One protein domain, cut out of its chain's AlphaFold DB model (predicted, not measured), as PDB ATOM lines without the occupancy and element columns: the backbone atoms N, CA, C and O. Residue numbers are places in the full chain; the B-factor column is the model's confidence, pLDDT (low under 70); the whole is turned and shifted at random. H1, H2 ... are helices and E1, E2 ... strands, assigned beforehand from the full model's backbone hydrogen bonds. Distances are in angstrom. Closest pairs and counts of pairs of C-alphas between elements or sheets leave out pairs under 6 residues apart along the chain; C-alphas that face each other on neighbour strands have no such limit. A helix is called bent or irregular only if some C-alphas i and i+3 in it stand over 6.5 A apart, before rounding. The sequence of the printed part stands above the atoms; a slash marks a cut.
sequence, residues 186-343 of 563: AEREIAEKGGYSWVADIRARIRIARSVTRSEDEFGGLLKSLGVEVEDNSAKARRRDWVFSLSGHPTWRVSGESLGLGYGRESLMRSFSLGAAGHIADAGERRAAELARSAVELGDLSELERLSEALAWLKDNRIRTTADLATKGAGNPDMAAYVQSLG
ATOM      1  N   ALA A 186      41.372 -11.180  12.761       87.19
ATOM      2  CA  ALA A 186      41.449  -9.804  12.267       87.19
ATOM      3  C   ALA A 186      42.299  -8.875  13.158       87.19
ATOM      4  O   ALA A 186      42.952  -7.980  12.642       87.19
ATOM      5  N   GLU A 187      42.332  -9.095  14.479       91.12
ATOM      6  CA  GLU A 187      43.194  -8.326  15.389       91.12
ATOM      7  C   GLU A 187      44.676  -8.670  15.164       91.12
ATOM      8  O   GLU A 187      45.511  -7.770  15.133       91.12
ATOM      9  N   ARG A 188      45.000  -9.951  14.920       88.38
ATOM     10  CA  ARG A 188      46.362 -10.376  14.552       88.38
ATOM     11  C   ARG A 188      46.782  -9.841  13.186       88.38
ATOM     12  O   ARG A 188      47.833  -9.232  13.088       88.38
ATOM     13  N   GLU A 189      45.918  -9.941  12.175       91.00
ATOM     14  CA  GLU A 189      46.166  -9.384  10.834       91.00
ATOM     15  C   GLU A 189      46.338  -7.850  10.824       91.00
ATOM     16  O   GLU A 189      46.816  -7.299   9.829       91.00
ATOM     17  N   ILE A 190      45.913  -7.151  11.883       89.38
ATOM     18  CA  ILE A 190      46.160  -5.719  12.107       89.38
ATOM     19  C   ILE A 190      47.519  -5.521  12.800       89.38
ATOM     20  O   ILE A 190      48.341  -4.752  12.303       89.38
ATOM     21  N   ALA A 191      47.789  -6.255  13.885       85.94
ATOM     22  CA  ALA A 191      49.049  -6.184  14.631       85.94
ATOM     23  C   ALA A 191      50.275  -6.594  13.787       85.94
ATOM     24  O   ALA A 191      51.290  -5.904  13.799       85.94
ATOM     25  N   GLU A 192      50.150  -7.639  12.962       88.00
ATOM     26  CA  GLU A 192      51.150  -8.099  11.977       88.00
ATOM     27  C   GLU A 192      51.545  -7.015  10.952       88.00
ATOM     28  O   GLU A 192      52.557  -7.144  10.270       88.00
ATOM     29  N   LYS A 193      50.748  -5.943  10.832       90.50
ATOM     30  CA  LYS A 193      50.972  -4.802   9.930       90.50
ATOM     31  C   LYS A 193      51.315  -3.506  10.680       90.50
ATOM     32  O   LYS A 193      51.306  -2.444  10.066       90.50
ATOM     33  N   GLY A 194      51.554  -3.572  11.995       86.38
ATOM     34  CA  GLY A 194      51.759  -2.396  12.852       86.38
ATOM     35  C   GLY A 194      50.531  -1.480  12.960       86.38
ATOM     36  O   GLY A 194      50.667  -0.295  13.248       86.38
ATOM     37  N   GLY A 195      49.330  -1.993  12.667       87.81
ATOM     38  CA  GLY A 195      48.100  -1.206  12.652       87.81
ATOM     39  C   GLY A 195      47.460  -1.049  14.035       87.81
ATOM     40  O   GLY A 195      47.555  -1.929  14.889       87.81
ATOM     41  N   TYR A 196      46.729   0.049  14.231       89.44
ATOM     42  CA  TYR A 196      45.944   0.274  15.446       89.44
ATOM     43  C   TYR A 196      44.754  -0.693  15.560       89.44
ATOM     44  O   TYR A 196      43.951  -0.829  14.632       89.44
ATOM     45  N   SER A 197      44.599  -1.311  16.733       92.44
ATOM     46  CA  SER A 197      43.445  -2.135  17.096       92.44
ATOM     47  C   SER A 197      42.797  -1.603  18.373       92.44
ATOM     48  O   SER A 197      43.301  -1.832  19.471       92.44
ATOM     49  N   TRP A 198      41.628  -0.969  18.248       93.50
ATOM     50  CA  TRP A 198      40.841  -0.483  19.393       93.50
ATOM     51  C   TRP A 198      40.458  -1.596  20.387       93.50
ATOM     52  O   TRP A 198      40.223  -1.336  21.564       93.50
ATOM     53  N   VAL A 199      40.418  -2.854  19.930       94.88
ATOM     54  CA  VAL A 199      40.156  -4.025  20.782       94.88
ATOM     55  C   VAL A 199      41.379  -4.370  21.641       94.88
ATOM     56  O   VAL A 199      41.210  -4.793  22.780       94.88
ATOM     57  N   ALA A 200      42.596  -4.176  21.120       93.12
ATOM     58  CA  ALA A 200      43.829  -4.310  21.899       93.12
ATOM     59  C   ALA A 200      44.006  -3.134  22.867       93.12
ATOM     60  O   ALA A 200      44.282  -3.349  24.036       93.12
ATOM     61  N   ASP A 201      43.699  -1.921  22.418       94.06
ATOM     62  CA  ASP A 201      43.723  -0.699  23.225       94.06
ATOM     63  C   ASP A 201      42.820  -0.788  24.476       94.06
ATOM     64  O   ASP A 201      43.278  -0.630  25.610       94.06
ATOM     65  N   ILE A 202      41.549  -1.182  24.305       95.44
ATOM     66  CA  ILE A 202      40.648  -1.497  25.432       95.44
ATOM     67  C   ILE A 202      41.243  -2.602  26.324       95.44
ATOM     68  O   ILE A 202      41.143  -2.531  27.550       95.44
ATOM     69  N   ARG A 203      41.878  -3.622  25.733       94.94
ATOM     70  CA  ARG A 203      42.483  -4.733  26.476       94.94
ATOM     71  C   ARG A 203      43.646  -4.259  27.358       94.94
ATOM     72  O   ARG A 203      43.650  -4.611  28.536       94.94
ATOM     73  N   ALA A 204      44.557  -3.429  26.846       94.19
ATOM     74  CA  ALA A 204      45.661  -2.829  27.600       94.19
ATOM     75  C   ALA A 204      45.153  -1.992  28.784       94.19
ATOM     76  O   ALA A 204      45.567  -2.209  29.925       94.19
ATOM     77  N   ARG A 205      44.171  -1.112  28.540       96.06
ATOM     78  CA  ARG A 205      43.542  -0.273  29.580       96.06
ATOM     79  C   ARG A 205      42.909  -1.124  30.690       96.06
ATOM     80  O   ARG A 205      43.121  -0.843  31.868       96.06
ATOM     81  N   ILE A 206      42.231  -2.227  30.346       95.19
ATOM     82  CA  ILE A 206      41.693  -3.185  31.332       95.19
ATOM     83  C   ILE A 206      42.803  -3.966  32.056       95.19
ATOM     84  O   ILE A 206      42.691  -4.172  33.267       95.19
ATOM     85  N   ARG A 207      43.874  -4.396  31.365       92.44
ATOM     86  CA  ARG A 207      45.030  -5.078  31.988       92.44
ATOM     87  C   ARG A 207      45.697  -4.197  33.048       92.44
ATOM     88  O   ARG A 207      46.029  -4.711  34.116       92.44
ATOM     89  N   ILE A 208      45.857  -2.903  32.769       92.75
ATOM     90  CA  ILE A 208      46.376  -1.916  33.724       92.75
ATOM     91  C   ILE A 208      45.394  -1.762  34.886       92.75
ATOM     92  O   ILE A 208      45.768  -2.030  36.028       92.75
ATOM     93  N   ALA A 209      44.131  -1.415  34.606       93.38
ATOM     94  CA  ALA A 209      43.151  -1.109  35.647       93.38
ATOM     95  C   ALA A 209      42.986  -2.259  36.657       93.38
ATOM     96  O   ALA A 209      43.219  -2.065  37.848       93.38
ATOM     97  N   ARG A 210      42.749  -3.496  36.188       90.06
ATOM     98  CA  ARG A 210      42.597  -4.695  37.049       90.06
ATOM     99  C   ARG A 210      43.847  -5.069  37.871       90.06
ATOM    100  O   ARG A 210      43.820  -6.041  38.628       90.06
ATOM    101  N   SER A 211      44.973  -4.394  37.645       86.88
ATOM    102  CA  SER A 211      46.234  -4.617  38.358       86.88
ATOM    103  C   SER A 211      46.472  -3.587  39.465       86.88
ATOM    104  O   SER A 211      47.240  -3.873  40.381       86.88
ATOM    105  N   VAL A 212      45.790  -2.435  39.417       87.00
ATOM    106  CA  VAL A 212      45.973  -1.309  40.353       87.00
ATOM    107  C   VAL A 212      44.701  -0.908  41.115       87.00
ATOM    108  O   VAL A 212      44.777  -0.040  41.976       87.00
ATOM    109  N   THR A 213      43.548  -1.521  40.822       88.62
ATOM    110  CA  THR A 213      42.267  -1.270  41.513       88.62
ATOM    111  C   THR A 213      41.794  -2.485  42.302       88.62
ATOM    112  O   THR A 213      41.983  -3.630  41.878       88.62
ATOM    113  N   ARG A 214      41.136  -2.232  43.434       85.06
ATOM    114  CA  ARG A 214      40.724  -3.221  44.441       85.06
ATOM    115  C   ARG A 214      39.201  -3.308  44.615       85.06
ATOM    116  O   ARG A 214      38.734  -4.210  45.305       85.06
ATOM    117  N   SER A 215      38.430  -2.433  43.964       87.88
ATOM    118  CA  SER A 215      36.958  -2.424  43.970       87.88
ATOM    119  C   SER A 215      36.352  -2.209  42.572       87.88
ATOM    120  O   SER A 215      37.040  -1.818  41.627       87.88
ATOM    121  N   GLU A 216      35.045  -2.478  42.440       90.75
ATOM    122  CA  GLU A 216      34.270  -2.263  41.206       90.75
ATOM    123  C   GLU A 216      34.207  -0.768  40.827       90.75
ATOM    124  O   GLU A 216      34.400  -0.422  39.659       90.75
ATOM    125  N   ASP A 217      34.057   0.111  41.822       90.50
ATOM    126  CA  ASP A 217      34.000   1.567  41.643       90.50
ATOM    127  C   ASP A 217      35.358   2.168  41.250       90.50
ATOM    128  O   ASP A 217      35.432   2.975  40.321       90.50
ATOM    129  N   GLU A 218      36.457   1.742  41.887       91.88
ATOM    130  CA  GLU A 218      37.816   2.135  41.477       91.88
ATOM    131  C   GLU A 218      38.122   1.689  40.045       91.88
ATOM    132  O   GLU A 218      38.688   2.455  39.263       91.88
ATOM    133  N   PHE A 219      37.745   0.456  39.688       93.75
ATOM    134  CA  PHE A 219      37.966  -0.105  38.357       93.75
ATOM    135  C   PHE A 219      37.209   0.682  37.280       93.75
ATOM    136  O   PHE A 219      37.803   1.063  36.267       93.75
ATOM    137  N   GLY A 220      35.927   0.982  37.515       94.19
ATOM    138  CA  GLY A 220      35.119   1.819  36.627       94.19
ATOM    139  C   GLY A 220      35.638   3.257  36.532       94.19
ATOM    140  O   GLY A 220      35.791   3.786  35.431       94.19
ATOM    141  N   GLY A 221      35.976   3.877  37.667       94.75
ATOM    142  CA  GLY A 221      36.512   5.238  37.726       94.75
ATOM    143  C   GLY A 221      37.860   5.387  37.017       94.75
ATOM    144  O   GLY A 221      38.054   6.327  36.241       94.75
ATOM    145  N   LEU A 222      38.778   4.435  37.211       94.88
ATOM    146  CA  LEU A 222      40.065   4.430  36.519       94.88
ATOM    147  C   LEU A 222      39.890   4.192  35.018       94.88
ATOM    148  O   LEU A 222      40.448   4.964  34.242       94.88
ATOM    149  N   LEU A 223      39.096   3.197  34.598       96.81
ATOM    150  CA  LEU A 223      38.821   2.961  33.175       96.81
ATOM    151  C   LEU A 223      38.221   4.194  32.498       96.81
ATOM    152  O   LEU A 223      38.676   4.562  31.416       96.81
ATOM    153  N   LYS A 224      37.300   4.893  33.166       96.12
ATOM    154  CA  LYS A 224      36.742   6.153  32.671       96.12
ATOM    155  C   LYS A 224      37.797   7.254  32.543       96.12
ATOM    156  O   LYS A 224      37.825   7.946  31.529       96.12
ATOM    157  N   SER A 225      38.716   7.383  33.506       95.62
ATOM    158  CA  SER A 225      39.862   8.307  33.383       95.62
ATOM    159  C   SER A 225      40.854   7.902  32.281       95.62
ATOM    160  O   SER A 225      41.542   8.753  31.732       95.62
ATOM    161  N   LEU A 226      40.880   6.618  31.907       96.44
ATOM    162  CA  LEU A 226      41.578   6.087  30.736       96.44
ATOM    163  C   LEU A 226      40.690   6.084  29.474       96.44
ATOM    164  O   LEU A 226      41.030   5.416  28.502       96.44
ATOM    165  N   GLY A 227      39.555   6.791  29.441       95.12
ATOM    166  CA  GLY A 227      38.702   6.918  28.252       95.12
ATOM    167  C   GLY A 227      38.008   5.625  27.796       95.12
ATOM    168  O   GLY A 227      37.785   5.445  26.596       95.12
ATOM    169  N   VAL A 228      37.699   4.715  28.726       97.31
ATOM    170  CA  VAL A 228      36.892   3.505  28.505       97.31
ATOM    171  C   VAL A 228      35.652   3.556  29.394       97.31
ATOM    172  O   VAL A 228      35.753   3.484  30.616       97.31
ATOM    173  N   GLU A 229      34.473   3.609  28.781       96.25
ATOM    174  CA  GLU A 229      33.209   3.425  29.494       96.25
ATOM    175  C   GLU A 229      32.933   1.929  29.720       96.25
ATOM    176  O   GLU A 229      33.262   1.080  28.879       96.25
ATOM    177  N   VAL A 230      32.286   1.620  30.847       96.00
ATOM    178  CA  VAL A 230      31.863   0.269  31.242       96.00
ATOM    179  C   VAL A 230      30.349   0.264  31.430       96.00
ATOM    180  O   VAL A 230      29.820   1.026  32.235       96.00
ATOM    181  N   GLU A 231      29.648  -0.613  30.719       93.25
ATOM    182  CA  GLU A 231      28.210  -0.842  30.886       93.25
ATOM    183  C   GLU A 231      27.926  -2.310  31.228       93.25
ATOM    184  O   GLU A 231      28.637  -3.216  30.785       93.25
ATOM    185  N   ASP A 232      26.840  -2.578  31.955       90.12
ATOM    186  CA  ASP A 232      26.291  -3.935  32.031       90.12
ATOM    187  C   ASP A 232      25.753  -4.369  30.656       90.12
ATOM    188  O   ASP A 232      25.116  -3.602  29.927       90.12
ATOM    189  N   ASN A 233      25.997  -5.626  30.277       86.94
ATOM    190  CA  ASN A 233      25.423  -6.191  29.058       86.94
ATOM    191  C   ASN A 233      23.888  -6.264  29.164       86.94
ATOM    192  O   ASN A 233      23.314  -6.304  30.252       86.94
ATOM    193  N   SER A 234      23.210  -6.314  28.015       79.62
ATOM    194  CA  SER A 234      21.747  -6.340  27.934       79.62
ATOM    195  C   SER A 234      21.138  -7.374  28.884       79.62
ATOM    196  O   SER A 234      21.565  -8.526  28.902       79.62
ATOM    197  N   ALA A 235      20.048  -7.021  29.572       74.62
ATOM    198  CA  ALA A 235      19.283  -7.950  30.412       74.62
ATOM    199  C   ALA A 235      18.730  -9.186  29.656       74.62
ATOM    200  O   ALA A 235      18.228 -10.114  30.282       74.62
ATOM    201  N   LYS A 236      18.816  -9.204  28.316       75.06
ATOM    202  CA  LYS A 236      18.477 -10.342  27.439       75.06
ATOM    203  C   LYS A 236      19.700 -11.161  26.987       75.06
ATOM    204  O   LYS A 236      19.553 -12.073  26.176       75.06
ATOM    205  N   ALA A 237      20.909 -10.825  27.437       71.56
ATOM    206  CA  ALA A 237      22.128 -11.556  27.113       71.56
ATOM    207  C   ALA A 237      22.223 -12.864  27.914       71.56
ATOM    208  O   ALA A 237      21.839 -12.926  29.078       71.56
ATOM    209  N   ARG A 238      22.809 -13.910  27.309       67.81
ATOM    210  CA  ARG A 238      22.964 -15.246  27.928       67.81
ATOM    211  C   ARG A 238      23.816 -15.231  29.214       67.81
ATOM    212  O   ARG A 238      23.773 -16.188  29.973       67.81
ATOM    213  N   ARG A 239      24.596 -14.174  29.464       73.12
ATOM    214  CA  ARG A 239      25.354 -13.937  30.704       73.12
ATOM    215  C   ARG A 239      25.322 -12.453  31.066       73.12
ATOM    216  O   ARG A 239      25.386 -11.606  30.173       73.12
ATOM    217  N   ARG A 240      25.294 -12.167  32.372       82.56
ATOM    218  CA  ARG A 240      25.607 -10.846  32.936       82.56
ATOM    219  C   ARG A 240      27.127 -10.670  32.905       82.56
ATOM    220  O   ARG A 240      27.841 -11.228  33.730       82.56
ATOM    221  N   ASP A 241      27.591  -9.969  31.885       89.88
ATOM    222  CA  ASP A 241      28.989  -9.619  31.621       89.88
ATOM    223  C   ASP A 241      29.059  -8.098  31.424       89.88
ATOM    224  O   ASP A 241      28.028  -7.472  31.175       89.88
ATOM    225  N   TRP A 242      30.247  -7.505  31.488       93.50
ATOM    226  CA  TRP A 242      30.422  -6.099  31.126       93.50
ATOM    227  C   TRP A 242      30.652  -5.924  29.630       93.50
ATOM    228  O   TRP A 242      31.144  -6.821  28.939       93.50
ATOM    229  N   VAL A 243      30.302  -4.740  29.137       94.94
ATOM    230  CA  VAL A 243      30.570  -4.262  27.787       94.94
ATOM    231  C   VAL A 243      31.402  -2.992  27.886       94.94
ATOM    232  O   VAL A 243      30.992  -2.023  28.517       94.94
ATOM    233  N   PHE A 244      32.561  -3.017  27.241       96.69
ATOM    234  CA  PHE A 244      33.535  -1.935  27.210       96.69
ATOM    235  C   PHE A 244      33.472  -1.204  25.868       96.69
ATOM    236  O   PHE A 244      33.297  -1.840  24.820       96.69
ATOM    237  N   SER A 245      33.663   0.115  25.887       97.00
ATOM    238  CA  SER A 245      33.819   0.946  24.685       97.00
ATOM    239  C   SER A 245      34.665   2.181  24.971       97.00
ATOM    240  O   SER A 245      34.594   2.731  26.064       97.00
ATOM    241  N   LEU A 246      35.429   2.650  23.983       95.12
ATOM    242  CA  LEU A 246      36.164   3.915  24.088       95.12
ATOM    243  C   LEU A 246      35.175   5.091  24.160       95.12
ATOM    244  O   LEU A 246      34.243   5.141  23.355       95.12
ATOM    245  N   SER A 247      35.388   6.058  25.055       91.94
ATOM    246  CA  SER A 247      34.435   7.157  25.304       91.94
ATOM    247  C   SER A 247      34.164   8.026  24.063       91.94
ATOM    248  O   SER A 247      33.047   8.494  23.863       91.94
ATOM    249  N   GLY A 248      35.152   8.186  23.170       89.31
ATOM    250  CA  GLY A 248      34.976   8.868  21.877       89.31
ATOM    251  C   GLY A 248      34.220   8.049  20.815       89.31
ATOM    252  O   GLY A 248      33.784   8.596  19.799       89.31
ATOM    253  N   HIS A 249      34.048   6.742  21.028       91.81
ATOM    254  CA  HIS A 249      33.430   5.798  20.094       91.81
ATOM    255  C   HIS A 249      32.486   4.810  20.822       91.81
ATOM    256  O   HIS A 249      32.714   3.599  20.787       91.81
ATOM    257  N   PRO A 250      31.372   5.274  21.427       88.19
ATOM    258  CA  PRO A 250      30.456   4.435  22.219       88.19
ATOM    259  C   PRO A 250      29.726   3.339  21.416       88.19
ATOM    260  O   PRO A 250      29.038   2.488  21.979       88.19
ATOM    261  N   THR A 251      29.864   3.322  20.086       90.06
ATOM    262  CA  THR A 251      29.389   2.233  19.216       90.06
ATOM    263  C   THR A 251      30.406   1.095  19.058       90.06
ATOM    264  O   THR A 251      30.030  -0.001  18.638       90.06
ATOM    265  N   TRP A 252      31.680   1.308  19.407       93.25
ATOM    266  CA  TRP A 252      32.752   0.309  19.339       93.25
ATOM    267  C   TRP A 252      32.773  -0.509  20.632       93.25
ATOM    268  O   TRP A 252      33.587  -0.300  21.529       93.25
ATOM    269  N   ARG A 253      31.797  -1.413  20.737       93.81
ATOM    270  CA  ARG A 253      31.484  -2.165  21.957       93.81
ATOM    271  C   ARG A 253      32.032  -3.590  21.907       93.81
ATOM    272  O   ARG A 253      31.831  -4.304  20.924       93.81
ATOM    273  N   VAL A 254      32.666  -4.037  22.990       93.88
ATOM    274  CA  VAL A 254      33.168  -5.411  23.158       93.88
ATOM    275  C   VAL A 254      32.851  -5.932  24.562       93.88
ATOM    276  O   VAL A 254      33.052  -5.221  25.538       93.88
ATOM    277  N   SER A 255      32.331  -7.160  24.691       92.50
ATOM    278  CA  SER A 255      32.097  -7.754  26.020       92.50
ATOM    279  C   SER A 255      33.386  -8.316  26.622       92.50
ATOM    280  O   SER A 255      34.268  -8.759  25.879       92.50
ATOM    281  N   GLY A 256      33.469  -8.360  27.949       91.25
ATOM    282  CA  GLY A 256      34.602  -8.931  28.676       91.25
ATOM    283  C   GLY A 256      34.944 -10.358  28.236       91.25
ATOM    284  O   GLY A 256      36.058 -10.618  27.783       91.25
ATOM    285  N   GLU A 257      33.970 -11.271  28.210       89.56
ATOM    286  CA  GLU A 257      34.181 -12.645  27.716       89.56
ATOM    287  C   GLU A 257      34.567 -12.734  26.226       89.56
ATOM    288  O   GLU A 257      35.008 -13.786  25.756       89.56
ATOM    289  N   SER A 258      34.414 -11.653  25.457       88.88
ATOM    290  CA  SER A 258      34.893 -11.584  24.072       88.88
ATOM    291  C   SER A 258      36.370 -11.180  23.957       88.88
ATOM    292  O   SER A 258      36.963 -11.441  22.910       88.88
ATOM    293  N   LEU A 259      36.949 -10.574  25.002       91.06
ATOM    294  CA  LEU A 259      38.383 -10.280  25.141       91.06
ATOM    295  C   LEU A 259      39.157 -11.437  25.793       91.06
ATOM    296  O   LEU A 259      40.362 -11.558  25.580       91.06
ATOM    297  N   GLY A 260      38.476 -12.283  26.573       90.19
ATOM    298  CA  GLY A 260      39.028 -13.479  27.218       90.19
ATOM    299  C   GLY A 260      38.395 -13.761  28.583       90.19
ATOM    300  O   GLY A 260      37.729 -12.909  29.170       90.19
ATOM    301  N   LEU A 261      38.627 -14.954  29.128       87.00
ATOM    302  CA  LEU A 261      38.085 -15.367  30.429       87.00
ATOM    303  C   LEU A 261      38.575 -14.479  31.593       87.00
ATOM    304  O   LEU A 261      37.857 -14.311  32.578       87.00
ATOM    305  N   GLY A 262      39.764 -13.876  31.470       86.69
ATOM    306  CA  GLY A 262      40.336 -12.921  32.430       86.69
ATOM    307  C   GLY A 262      39.830 -11.476  32.298       86.69
ATOM    308  O   GLY A 262      40.373 -10.591  32.960       86.69
ATOM    309  N   TYR A 263      38.839 -11.233  31.435       91.31
ATOM    310  CA  TYR A 263      38.251  -9.913  31.161       91.31
ATOM    311  C   TYR A 263      36.730  -9.869  31.391       91.31
ATOM    312  O   TYR A 263      36.153  -8.786  31.406       91.31
ATOM    313  N   GLY A 264      36.070 -11.018  31.575       90.81
ATOM    314  CA  GLY A 264      34.645 -11.083  31.919       90.81
ATOM    315  C   GLY A 264      34.363 -10.639  33.360       90.81
ATOM    316  O   GLY A 264      35.171 -10.915  34.253       90.81
ATOM    317  N   ARG A 265      33.201 -10.005  33.597       91.31
ATOM    318  CA  ARG A 265      32.812  -9.412  34.905       91.31
ATOM    319  C   ARG A 265      33.068 -10.352  36.088       91.31
ATOM    320  O   ARG A 265      33.725  -9.975  37.051       91.31
ATOM    321  N   GLU A 266      32.625 -11.604  35.978       87.69
ATOM    322  CA  GLU A 266      32.755 -12.640  37.015       87.69
ATOM    323  C   GLU A 266      34.215 -12.899  37.453       87.69
ATOM    324  O   GLU A 266      34.481 -13.209  38.613       87.69
ATOM    325  N   SER A 267      35.180 -12.768  36.538       88.12
ATOM    326  CA  SER A 267      36.609 -12.948  36.827       88.12
ATOM    327  C   SER A 267      37.263 -11.684  37.383       88.12
ATOM    328  O   SER A 267      38.138 -11.794  38.241       88.12
ATOM    329  N   LEU A 268      36.824 -10.503  36.940       89.19
ATOM    330  CA  LEU A 268      37.291  -9.222  37.472       89.19
ATOM    331  C   LEU A 268      36.809  -9.034  38.919       89.19
ATOM    332  O   LEU A 268      37.640  -8.846  39.804       89.19
ATOM    333  N   MET A 269      35.515  -9.250  39.189       88.00
ATOM    334  CA  MET A 269      34.953  -9.228  40.548       88.00
ATOM    335  C   MET A 269      35.678 -10.208  41.485       88.00
ATOM    336  O   MET A 269      36.102  -9.813  42.567       88.00
ATOM    337  N   ARG A 270      35.927 -11.455  41.045       85.25
ATOM    338  CA  ARG A 270      36.755 -12.415  41.804       85.25
ATOM    339  C   ARG A 270      38.149 -11.885  42.128       85.25
ATOM    340  O   ARG A 270      38.656 -12.176  43.205       85.25
ATOM    341  N   SER A 271      38.787 -11.164  41.203       79.25
ATOM    342  CA  SER A 271      40.133 -10.632  41.433       79.25
ATOM    343  C   SER A 271      40.149  -9.546  42.511       79.25
ATOM    344  O   SER A 271      41.065  -9.542  43.325       79.25
ATOM    345  N   PHE A 272      39.092  -8.733  42.602       82.69
ATOM    346  CA  PHE A 272      38.888  -7.776  43.694       82.69
ATOM    347  C   PHE A 272      38.633  -8.502  45.029       82.69
ATOM    348  O   PHE A 272      39.275  -8.209  46.036       82.69
ATOM    349  N   SER A 273      37.785  -9.541  45.032       74.12
ATOM    350  CA  SER A 273      37.485 -10.346  46.232       74.12
ATOM    351  C   SER A 273      38.669 -11.144  46.801       74.12
ATOM    352  O   SER A 273      38.583 -11.621  47.929       74.12
ATOM    353  N   LEU A 274      39.765 -11.318  46.053       64.88
ATOM    354  CA  LEU A 274      40.972 -12.026  46.511       64.88
ATOM    355  C   LEU A 274      41.938 -11.141  47.328       64.88
ATOM    356  O   LEU A 274      42.902 -11.655  47.899       64.88
ATOM    357  N   GLY A 275      41.666  -9.835  47.425       58.03
ATOM    358  CA  GLY A 275      42.383  -8.901  48.295       58.03
ATOM    359  C   GLY A 275      43.861  -8.686  47.937       58.03
ATOM    360  O   GLY A 275      44.325  -8.980  46.837       58.03
ATOM    361  N   ALA A 276      44.637  -8.176  48.899       52.94
ATOM    362  CA  ALA A 276      46.022  -7.725  48.694       52.94
ATOM    363  C   ALA A 276      47.034  -8.826  48.286       52.94
ATOM    364  O   ALA A 276      48.203  -8.534  48.027       52.94
ATOM    365  N   ALA A 277      46.616 -10.092  48.176       49.19
ATOM    366  CA  ALA A 277      47.462 -11.259  47.908       49.19
ATOM    367  C   ALA A 277      48.049 -11.344  46.472       49.19
ATOM    368  O   ALA A 277      48.489 -12.411  46.041       49.19
ATOM    369  N   GLY A 278      48.125 -10.236  45.729       53.00
ATOM    370  CA  GLY A 278      48.598 -10.218  44.338       53.00
ATOM    371  C   GLY A 278      49.030  -8.863  43.770       53.00
ATOM    372  O   GLY A 278      49.346  -8.815  42.585       53.00
ATOM    373  N   HIS A 279      49.044  -7.793  44.569       60.66
ATOM    374  CA  HIS A 279      49.203  -6.416  44.082       60.66
ATOM    375  C   HIS A 279      50.563  -5.787  44.438       60.66
ATOM    376  O   HIS A 279      51.344  -6.343  45.219       60.66
ATOM    377  N   ILE A 280      50.844  -4.640  43.811       62.81
ATOM    378  CA  ILE A 280      51.978  -3.749  44.101       62.81
ATOM    379  C   ILE A 280      51.586  -2.843  45.289       62.81
ATOM    380  O   ILE A 280      50.412  -2.733  45.628       62.81
ATOM    381  N   ALA A 281      52.550  -2.209  45.960       65.44
ATOM    382  CA  ALA A 281      52.248  -1.239  47.015       65.44
ATOM    383  C   ALA A 281      51.519   0.009  46.469       65.44
ATOM    384  O   ALA A 281      51.818   0.476  45.372       65.44
ATOM    385  N   ASP A 282      50.659   0.613  47.291       71.94
ATOM    386  CA  ASP A 282      49.716   1.700  46.964       71.94
ATOM    387  C   ASP A 282      50.348   2.967  46.342       71.94
ATOM    388  O   ASP A 282      49.658   3.809  45.766       71.94
ATOM    389  N   ALA A 283      51.665   3.157  46.479       72.38
ATOM    390  CA  ALA A 283      52.409   4.215  45.787       72.38
ATOM    391  C   ALA A 283      52.729   3.845  44.324       72.38
ATOM    392  O   ALA A 283      52.590   4.676  43.431       72.38
ATOM    393  N   GLY A 284      53.092   2.585  44.073       80.69
ATOM    394  CA  GLY A 284      53.337   2.042  42.737       80.69
ATOM    395  C   GLY A 284      52.059   1.874  41.916       80.69
ATOM    396  O   GLY A 284      52.069   2.137  40.719       80.69
ATOM    397  N   GLU A 285      50.942   1.521  42.562       85.44
ATOM    398  CA  GLU A 285      49.610   1.500  41.933       85.44
ATOM    399  C   GLU A 285      49.211   2.893  41.413       85.44
ATOM    400  O   GLU A 285      48.845   3.037  40.246       85.44
ATOM    401  N   ARG A 286      49.372   3.937  42.243       86.69
ATOM    402  CA  ARG A 286      49.165   5.337  41.831       86.69
ATOM    403  C   ARG A 286      50.098   5.742  40.693       86.69
ATOM    404  O   ARG A 286      49.620   6.284  39.698       86.69
ATOM    405  N   ARG A 287      51.390   5.414  40.790       89.75
ATOM    406  CA  ARG A 287      52.373   5.745  39.750       89.75
ATOM    407  C   ARG A 287      52.059   5.070  38.412       89.75
ATOM    408  O   ARG A 287      52.132   5.715  37.371       89.75
ATOM    409  N   ALA A 288      51.647   3.805  38.424       91.94
ATOM    410  CA  ALA A 288      51.200   3.100  37.224       91.94
ATOM    411  C   ALA A 288      49.916   3.713  36.626       91.94
ATOM    412  O   ALA A 288      49.798   3.808  35.406       91.94
ATOM    413  N   ALA A 289      48.982   4.184  37.461       92.81
ATOM    414  CA  ALA A 289      47.788   4.892  36.998       92.81
ATOM    415  C   ALA A 289      48.099   6.284  36.404       92.81
ATOM    416  O   ALA A 289      47.448   6.688  35.444       92.81
ATOM    417  N   GLU A 290      49.093   7.011  36.928       94.06
ATOM    418  CA  GLU A 290      49.613   8.250  36.319       94.06
ATOM    419  C   GLU A 290      50.208   7.986  34.933       94.06
ATOM    420  O   GLU A 290      49.775   8.595  33.957       94.06
ATOM    421  N   LEU A 291      51.150   7.039  34.843       94.62
ATOM    422  CA  LEU A 291      51.822   6.658  33.596       94.62
ATOM    423  C   LEU A 291      50.813   6.250  32.510       94.62
ATOM    424  O   LEU A 291      50.926   6.682  31.366       94.62
ATOM    425  N   ALA A 292      49.783   5.485  32.884       95.38
ATOM    426  CA  ALA A 292      48.717   5.083  31.974       95.38
ATOM    427  C   ALA A 292      47.863   6.261  31.469       95.38
ATOM    428  O   ALA A 292      47.483   6.264  30.300       95.38
ATOM    429  N   ARG A 293      47.580   7.270  32.311       95.38
ATOM    430  CA  ARG A 293      46.884   8.491  31.864       95.38
ATOM    431  C   ARG A 293      47.748   9.283  30.892       95.38
ATOM    432  O   ARG A 293      47.282   9.559  29.794       95.38
ATOM    433  N   SER A 294      49.015   9.540  31.224       94.69
ATOM    434  CA  SER A 294      49.926  10.268  30.332       94.69
ATOM    435  C   SER A 294      50.133   9.556  28.989       94.69
ATOM    436  O   SER A 294      50.152  10.213  27.951       94.69
ATOM    437  N   ALA A 295      50.210   8.221  28.968       93.88
ATOM    438  CA  ALA A 295      50.266   7.454  27.722       93.88
ATOM    439  C   ALA A 295      48.981   7.605  26.878       93.88
ATOM    440  O   ALA A 295      49.059   7.792  25.665       93.88
ATOM    441  N   VAL A 296      47.795   7.600  27.504       92.75
ATOM    442  CA  VAL A 296      46.512   7.848  26.812       92.75
ATOM    443  C   VAL A 296      46.391   9.299  26.320       92.75
ATOM    444  O   VAL A 296      45.926   9.514  25.203       92.75
ATOM    445  N   GLU A 297      46.829  10.281  27.110       92.19
ATOM    446  CA  GLU A 297      46.809  11.718  26.785       92.19
ATOM    447  C   GLU A 297      47.748  12.069  25.619       92.19
ATOM    448  O   GLU A 297      47.380  12.850  24.742       92.19
ATOM    449  N   LEU A 298      48.938  11.460  25.576       92.88
ATOM    450  CA  LEU A 298      49.915  11.624  24.491       92.88
ATOM    451  C   LEU A 298      49.607  10.753  23.261       92.88
ATOM    452  O   LEU A 298      50.208  10.947  22.206       92.88
ATOM    453  N   GLY A 299      48.688   9.789  23.383       89.38
ATOM    454  CA  GLY A 299      48.394   8.803  22.342       89.38
ATOM    455  C   GLY A 299      49.481   7.734  22.159       89.38
ATOM    456  O   GLY A 299      49.488   7.057  21.128       89.38
ATOM    457  N   ASP A 300      50.383   7.555  23.131       91.75
ATOM    458  CA  ASP A 300      51.410   6.509  23.101       91.75
ATOM    459  C   ASP A 300      50.832   5.155  23.535       91.75
ATOM    460  O   ASP A 300      50.964   4.675  24.662       91.75
ATOM    461  N   LEU A 301      50.160   4.528  22.576       88.12
ATOM    462  CA  LEU A 301      49.572   3.203  22.723       88.12
ATOM    463  C   LEU A 301      50.627   2.090  22.842       88.12
ATOM    464  O   LEU A 301      50.305   1.012  23.339       88.12
ATOM    465  N   SER A 302      51.865   2.336  22.399       90.44
ATOM    466  CA  SER A 302      52.960   1.364  22.497       90.44
ATOM    467  C   SER A 302      53.457   1.277  23.935       90.44
ATOM    468  O   SER A 302      53.558   0.184  24.488       90.44
ATOM    469  N   GLU A 303      53.694   2.426  24.568       93.69
ATOM    470  CA  GLU A 303      54.038   2.507  25.987       93.69
ATOM    471  C   GLU A 303      52.867   2.045  26.874       93.69
ATOM    472  O   GLU A 303      53.089   1.378  27.883       93.69
ATOM    473  N   LEU A 304      51.611   2.282  26.469       94.00
ATOM    474  CA  LEU A 304      50.426   1.764  27.167       94.00
ATOM    475  C   LEU A 304      50.327   0.223  27.130       94.00
ATOM    476  O   LEU A 304      50.073  -0.397  28.165       94.00
ATOM    477  N   GLU A 305      50.539  -0.414  25.971       92.31
ATOM    478  CA  GLU A 305      50.584  -1.884  25.867       92.31
ATOM    479  C   GLU A 305      51.748  -2.433  26.708       92.31
ATOM    480  O   GLU A 305      51.531  -3.325  27.532       92.31
ATOM    481  N   ARG A 306      52.944  -1.839  26.591       93.94
ATOM    482  CA  ARG A 306      54.170  -2.236  27.306       93.94
ATOM    483  C   ARG A 306      54.047  -2.114  28.829       93.94
ATOM    484  O   ARG A 306      54.438  -3.030  29.551       93.94
ATOM    485  N   LEU A 307      53.435  -1.039  29.330       95.31
ATOM    486  CA  LEU A 307      53.079  -0.878  30.743       95.31
ATOM    487  C   LEU A 307      52.111  -1.982  31.197       95.31
ATOM    488  O   LEU A 307      52.251  -2.534  32.291       95.31
ATOM    489  N   SER A 308      51.145  -2.347  30.348       94.00
ATOM    490  CA  SER A 308      50.199  -3.427  30.638       94.00
ATOM    491  C   SER A 308      50.864  -4.812  30.689       94.00
ATOM    492  O   SER A 308      50.499  -5.634  31.535       94.00
ATOM    493  N   GLU A 309      51.864  -5.059  29.834       92.94
ATOM    494  CA  GLU A 309      52.688  -6.272  29.842       92.94
ATOM    495  C   GLU A 309      53.585  -6.328  31.082       92.94
ATOM    496  O   GLU A 309      53.639  -7.362  31.746       92.94
ATOM    497  N   ALA A 310      54.225  -5.213  31.449       93.50
ATOM    498  CA  ALA A 310      55.059  -5.116  32.643       93.50
ATOM    499  C   ALA A 310      54.269  -5.428  33.923       93.50
ATOM    500  O   ALA A 310      54.706  -6.239  34.741       93.50
ATOM    501  N   LEU A 311      53.069  -4.855  34.084       91.12
ATOM    502  CA  LEU A 311      52.200  -5.135  35.234       91.12
ATOM    503  C   LEU A 311      51.740  -6.603  35.280       91.12
ATOM    504  O   LEU A 311      51.703  -7.197  36.360       91.12
ATOM    505  N   ALA A 312      51.436  -7.212  34.128       88.62
ATOM    506  CA  ALA A 312      51.111  -8.638  34.051       88.62
ATOM    507  C   ALA A 312      52.320  -9.517  34.427       88.62
ATOM    508  O   ALA A 312      52.205 -10.397  35.280       88.62
ATOM    509  N   TRP A 313      53.498  -9.224  33.871       90.56
ATOM    510  CA  TRP A 313      54.746  -9.936  34.149       90.56
ATOM    511  C   TRP A 313      55.142  -9.872  35.631       90.56
ATOM    512  O   TRP A 313      55.518 -10.897  36.208       90.56
ATOM    513  N   LEU A 314      54.993  -8.710  36.278       89.38
ATOM    514  CA  LEU A 314      55.222  -8.549  37.718       89.38
ATOM    515  C   LEU A 314      54.259  -9.398  38.558       89.38
ATOM    516  O   LEU A 314      54.687 -10.043  39.521       89.38
ATOM    517  N   LYS A 315      52.976  -9.432  38.180       85.31
ATOM    518  CA  LYS A 315      51.934 -10.215  38.858       85.31
ATOM    519  C   LYS A 315      52.209 -11.716  38.762       85.31
ATOM    520  O   LYS A 315      52.250 -12.393  39.792       85.31
ATOM    521  N   ASP A 316      52.472 -12.213  37.557       86.19
ATOM    522  CA  ASP A 316      52.669 -13.641  37.288       86.19
ATOM    523  C   ASP A 316      53.963 -14.177  37.929       86.19
ATOM    524  O   ASP A 316      53.962 -15.254  38.531       86.19
ATOM    525  N   ASN A 317      55.046 -13.389  37.916       87.56
ATOM    526  CA  ASN A 317      56.311 -13.737  38.581       87.56
ATOM    527  C   ASN A 317      56.332 -13.401  40.088       87.56
ATOM    528  O   ASN A 317      57.313 -13.691  40.779       87.56
ATOM    529  N   ARG A 318      55.253 -12.814  40.629       86.94
ATOM    530  CA  ARG A 318      55.121 -12.383  42.034       86.94
ATOM    531  C   ARG A 318      56.276 -11.474  42.478       86.94
ATOM    532  O   ARG A 318      56.904 -11.712  43.517       86.94
ATOM    533  N   ILE A 319      56.571 -10.459  41.673       88.31
ATOM    534  CA  ILE A 319      57.593  -9.438  41.925       88.31
ATOM    535  C   ILE A 319      56.910  -8.219  42.558       88.31
ATOM    536  O   ILE A 319      55.990  -7.661  41.966       88.31
ATOM    537  N   ARG A 320      57.324  -7.821  43.770       83.44
ATOM    538  CA  ARG A 320      56.682  -6.726  44.532       83.44
ATOM    539  C   ARG A 320      57.653  -5.643  45.015       83.44
ATOM    540  O   ARG A 320      57.218  -4.558  45.392       83.44
ATOM    541  N   THR A 321      58.950  -5.931  45.006       88.06
ATOM    542  CA  THR A 321      60.025  -5.047  45.476       88.06
ATOM    543  C   THR A 321      61.191  -5.006  44.491       88.06
ATOM    544  O   THR A 321      61.337  -5.899  43.655       88.06
ATOM    545  N   THR A 322      62.079  -4.020  44.618       88.56
ATOM    546  CA  THR A 322      63.339  -3.983  43.848       88.56
ATOM    547  C   THR A 322      64.219  -5.219  44.095       88.56
ATOM    548  O   THR A 322      64.859  -5.719  43.172       88.56
ATOM    549  N   ALA A 323      64.187  -5.783  45.308       87.56
ATOM    550  CA  ALA A 323      64.884  -7.023  45.652       87.56
ATOM    551  C   ALA A 323      64.255  -8.260  44.978       87.56
ATOM    552  O   ALA A 323      64.978  -9.137  44.499       87.56
ATOM    553  N   ASP A 324      62.921  -8.321  44.868       89.06
ATOM    554  CA  ASP A 324      62.260  -9.335  44.040       89.06
ATOM    555  C   ASP A 324      62.673  -9.202  42.571       89.06
ATOM    556  O   ASP A 324      62.920 -10.215  41.921       89.06
ATOM    557  N   LEU A 325      62.747  -7.970  42.054       90.06
ATOM    558  CA  LEU A 325      63.065  -7.689  40.655       90.06
ATOM    559  C   LEU A 325      64.485  -8.148  40.307       90.06
ATOM    560  O   LEU A 325      64.660  -8.871  39.333       90.06
ATOM    561  N   ALA A 326      65.472  -7.828  41.145       88.12
ATOM    562  CA  ALA A 326      66.844  -8.314  40.985       88.12
ATOM    563  C   ALA A 326      66.942  -9.853  41.045       88.12
ATOM    564  O   ALA A 326      67.731 -10.454  40.322       88.12
ATOM    565  N   THR A 327      66.120 -10.503  41.880       89.19
ATOM    566  CA  THR A 327      66.178 -11.962  42.094       89.19
ATOM    567  C   THR A 327      65.435 -12.766  41.020       89.19
ATOM    568  O   THR A 327      65.890 -13.829  40.609       89.19
ATOM    569  N   LYS A 328      64.261 -12.289  40.590       88.38
ATOM    570  CA  LYS A 328      63.317 -13.011  39.713       88.38
ATOM    571  C   LYS A 328      63.298 -12.463  38.286       88.38
ATOM    572  O   LYS A 328      62.953 -13.186  37.358       88.38
ATOM    573  N   GLY A 329      63.678 -11.198  38.104       84.50
ATOM    574  CA  GLY A 329      63.706 -10.517  36.810       84.50
ATOM    575  C   GLY A 329      64.856 -10.939  35.895       84.50
ATOM    576  O   GLY A 329      64.820 -10.628  34.711       84.50
ATOM    577  N   ALA A 330      65.837 -11.698  36.397       82.25
ATOM    578  CA  ALA A 330      67.006 -12.150  35.635       82.25
ATOM    579  C   ALA A 330      66.668 -12.937  34.347       82.25
ATOM    580  O   ALA A 330      67.479 -12.978  33.426       82.25
ATOM    581  N   GLY A 331      65.472 -13.535  34.255       84.12
ATOM    582  CA  GLY A 331      64.980 -14.196  33.038       84.12
ATOM    583  C   GLY A 331      64.443 -13.258  31.945       84.12
ATOM    584  O   GLY A 331      64.116 -13.738  30.865       84.12
ATOM    585  N   ASN A 332      64.316 -11.952  32.206       91.19
ATOM    586  CA  ASN A 332      63.909 -10.939  31.229       91.19
ATOM    587  C   ASN A 332      64.532  -9.568  31.591       91.19
ATOM    588  O   ASN A 332      63.878  -8.752  32.251       91.19
ATOM    589  N   PRO A 333      65.799  -9.312  31.202       89.38
ATOM    590  CA  PRO A 333      66.520  -8.102  31.596       89.38
ATOM    591  C   PRO A 333      65.898  -6.822  31.024       89.38
ATOM    592  O   PRO A 333      65.858  -5.813  31.723       89.38
ATOM    593  N   ASP A 334      65.352  -6.863  29.806       92.56
ATOM    594  CA  ASP A 334      64.761  -5.690  29.148       92.56
ATOM    595  C   ASP A 334      63.482  -5.226  29.863       92.56
ATOM    596  O   ASP A 334      63.285  -4.031  30.097       92.56
ATOM    597  N   MET A 335      62.631  -6.175  30.276       93.38
ATOM    598  CA  MET A 335      61.442  -5.881  31.081       93.38
ATOM    599  C   MET A 335      61.814  -5.473  32.514       93.38
ATOM    600  O   MET A 335      61.154  -4.614  33.097       93.38
ATOM    601  N   ALA A 336      62.891  -6.030  33.079       92.06
ATOM    602  CA  ALA A 336      63.378  -5.632  34.397       92.06
ATOM    603  C   ALA A 336      63.912  -4.187  34.406       92.06
ATOM    604  O   ALA A 336      63.516  -3.399  35.264       92.06
ATOM    605  N   ALA A 337      64.738  -3.817  33.421       92.88
ATOM    606  CA  ALA A 337      65.235  -2.453  33.246       92.88
ATOM    607  C   ALA A 337      64.092  -1.454  32.998       92.88
ATOM    608  O   ALA A 337      64.094  -0.360  33.562       92.88
ATOM    609  N   TYR A 338      63.080  -1.852  32.220       94.38
ATOM    610  CA  TYR A 338      61.874  -1.056  32.011       94.38
ATOM    611  C   TYR A 338      61.082  -0.837  33.310       94.38
ATOM    612  O   TYR A 338      60.836   0.301  33.694       94.38
ATOM    613  N   VAL A 339      60.751  -1.892  34.063       92.50
ATOM    614  CA  VAL A 339      60.078  -1.746  35.369       92.50
ATOM    615  C   VAL A 339      60.874  -0.850  36.326       92.50
ATOM    616  O   VAL A 339      60.280  -0.071  37.075       92.50
ATOM    617  N   GLN A 340      62.205  -0.942  36.300       90.94
ATOM    618  CA  GLN A 340      63.074  -0.104  37.117       90.94
ATOM    619  C   GLN A 340      62.971   1.381  36.728       90.94
ATOM    620  O   GLN A 340      62.894   2.220  37.626       90.94
ATOM    621  N   SER A 341      62.893   1.722  35.434       91.88
ATOM    622  CA  SER A 341      62.717   3.115  34.990       91.88
ATOM    623  C   SER A 341      61.317   3.682  35.260       91.88
ATOM    624  O   SER A 341      61.183   4.892  35.439       91.88
ATOM    625  N   LEU A 342      60.280   2.840  35.364       91.06
ATOM    626  CA  LEU A 342      58.925   3.276  35.738       91.06
ATOM    627  C   LEU A 342      58.797   3.708  37.215       91.06
ATOM    628  O   LEU A 342      57.859   4.430  37.563       91.06
ATOM    629  N   GLY A 343      59.697   3.253  38.096       88.25
ATOM    630  CA  GLY A 343      59.684   3.584  39.529       88.25
ATOM    631  C   GLY A 343      58.516   2.979  40.327       88.25
ATOM    632  O   GLY A 343      58.212   3.440  41.424       88.25
TER     633      GLY A 343
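Overview. This is residues 186 to 343 of the 563 residues of the protein "Relaxase/mobilization nuclease domain protein" of Olsenella sp. DNF00959 (UniProt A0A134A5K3). Helix H2 runs through the middle, between a small three-stranded sheet on one side and the helical hairpin H6 and H7 on the other; a second helical hairpin, H8 and H9, lies beyond H7 and makes one end of the longest axis. H3 packs on H2 and beside the sheet, while H1 lies off the first end of H2. The printed part has 158 residues, with nine named helices and three named strands in the order H1 H2 H3 E1 E2 E3 H4 H5 H6 H7 H8 H9; the sheet, E1 E2 E3, is antiparallel and the class is mostly helix. The whole is compact, with a radius of gyration of the C-alphas of 15.8 A and spans of 50 by 39 by 25 A.

Along the chain. H1, residues 186 to 191, begins with C-alpha 186 at (41.449, -9.804, 12.267). H2, residues 198 to 212, is 21.6 A long and begins at (40.841, -0.483, 19.393). H3 is residues 216 to 225; E1, 228 to 232; E2, 242 to 246; E3, 253 to 255; H4, 256 to 259; H5, 265 to 273. H6, residues 282 to 298, measures 24.6 A, and H7, 301 to 316, 22.5 A. H8, residues 322 to 331, is only just irregular: C-alphas 328 and 331 are 7.0 A apart. H9, residues 333 to 342, ends with C-alpha 342 at (58.925, 3.276, 35.738).

Arrangement. H2, H6 and H7 form an up-and-down bundle, each running against the one before it. H2 touches H7 at a steep tilt of 42 degrees, closest at the C-alphas of Ile 208 and Ser 308, 5.1 A. Residues 285 to 292 of H6 touch H2, with C-alphas 285 and 212 closest at 4.9 A. H2 is on the sheet at a height over the sheet of 10.0 A and lies over E2, which makes two layers, a helix on one face of a sheet; H3 is on the same face, over none of the strands. E1 and E2 form a hairpin, with N 229 and O 245 at 2.9 A; in the hairpin E2 and E3, N 244 and O 254 are 2.8 A apart. H4 and H5 only graze the sheet. H8 touches H9, and H9 only just touches H7, with 3 pairs of C-alphas within 8 A, the closest Ala 310 and Met 335, 6.6 A. H1 is close to H2 but not clearly touching. Every O i to N i+4 pair is within hydrogen-bond range in H1, H3, H5, H7 and H9, against 10 of 11 in H2, 12 of 13 in H6 and 4 of 6 in H8; H4 is too short for one.

Size, cuts and confidence. The C-alphas farthest apart, Lys 236 and Ala 326, are 50.3 A apart. The printed part has no cut and no long link. The mean pLDDT of the printed part is 88.2; residue 238 and residues 274 to 281 are under 70.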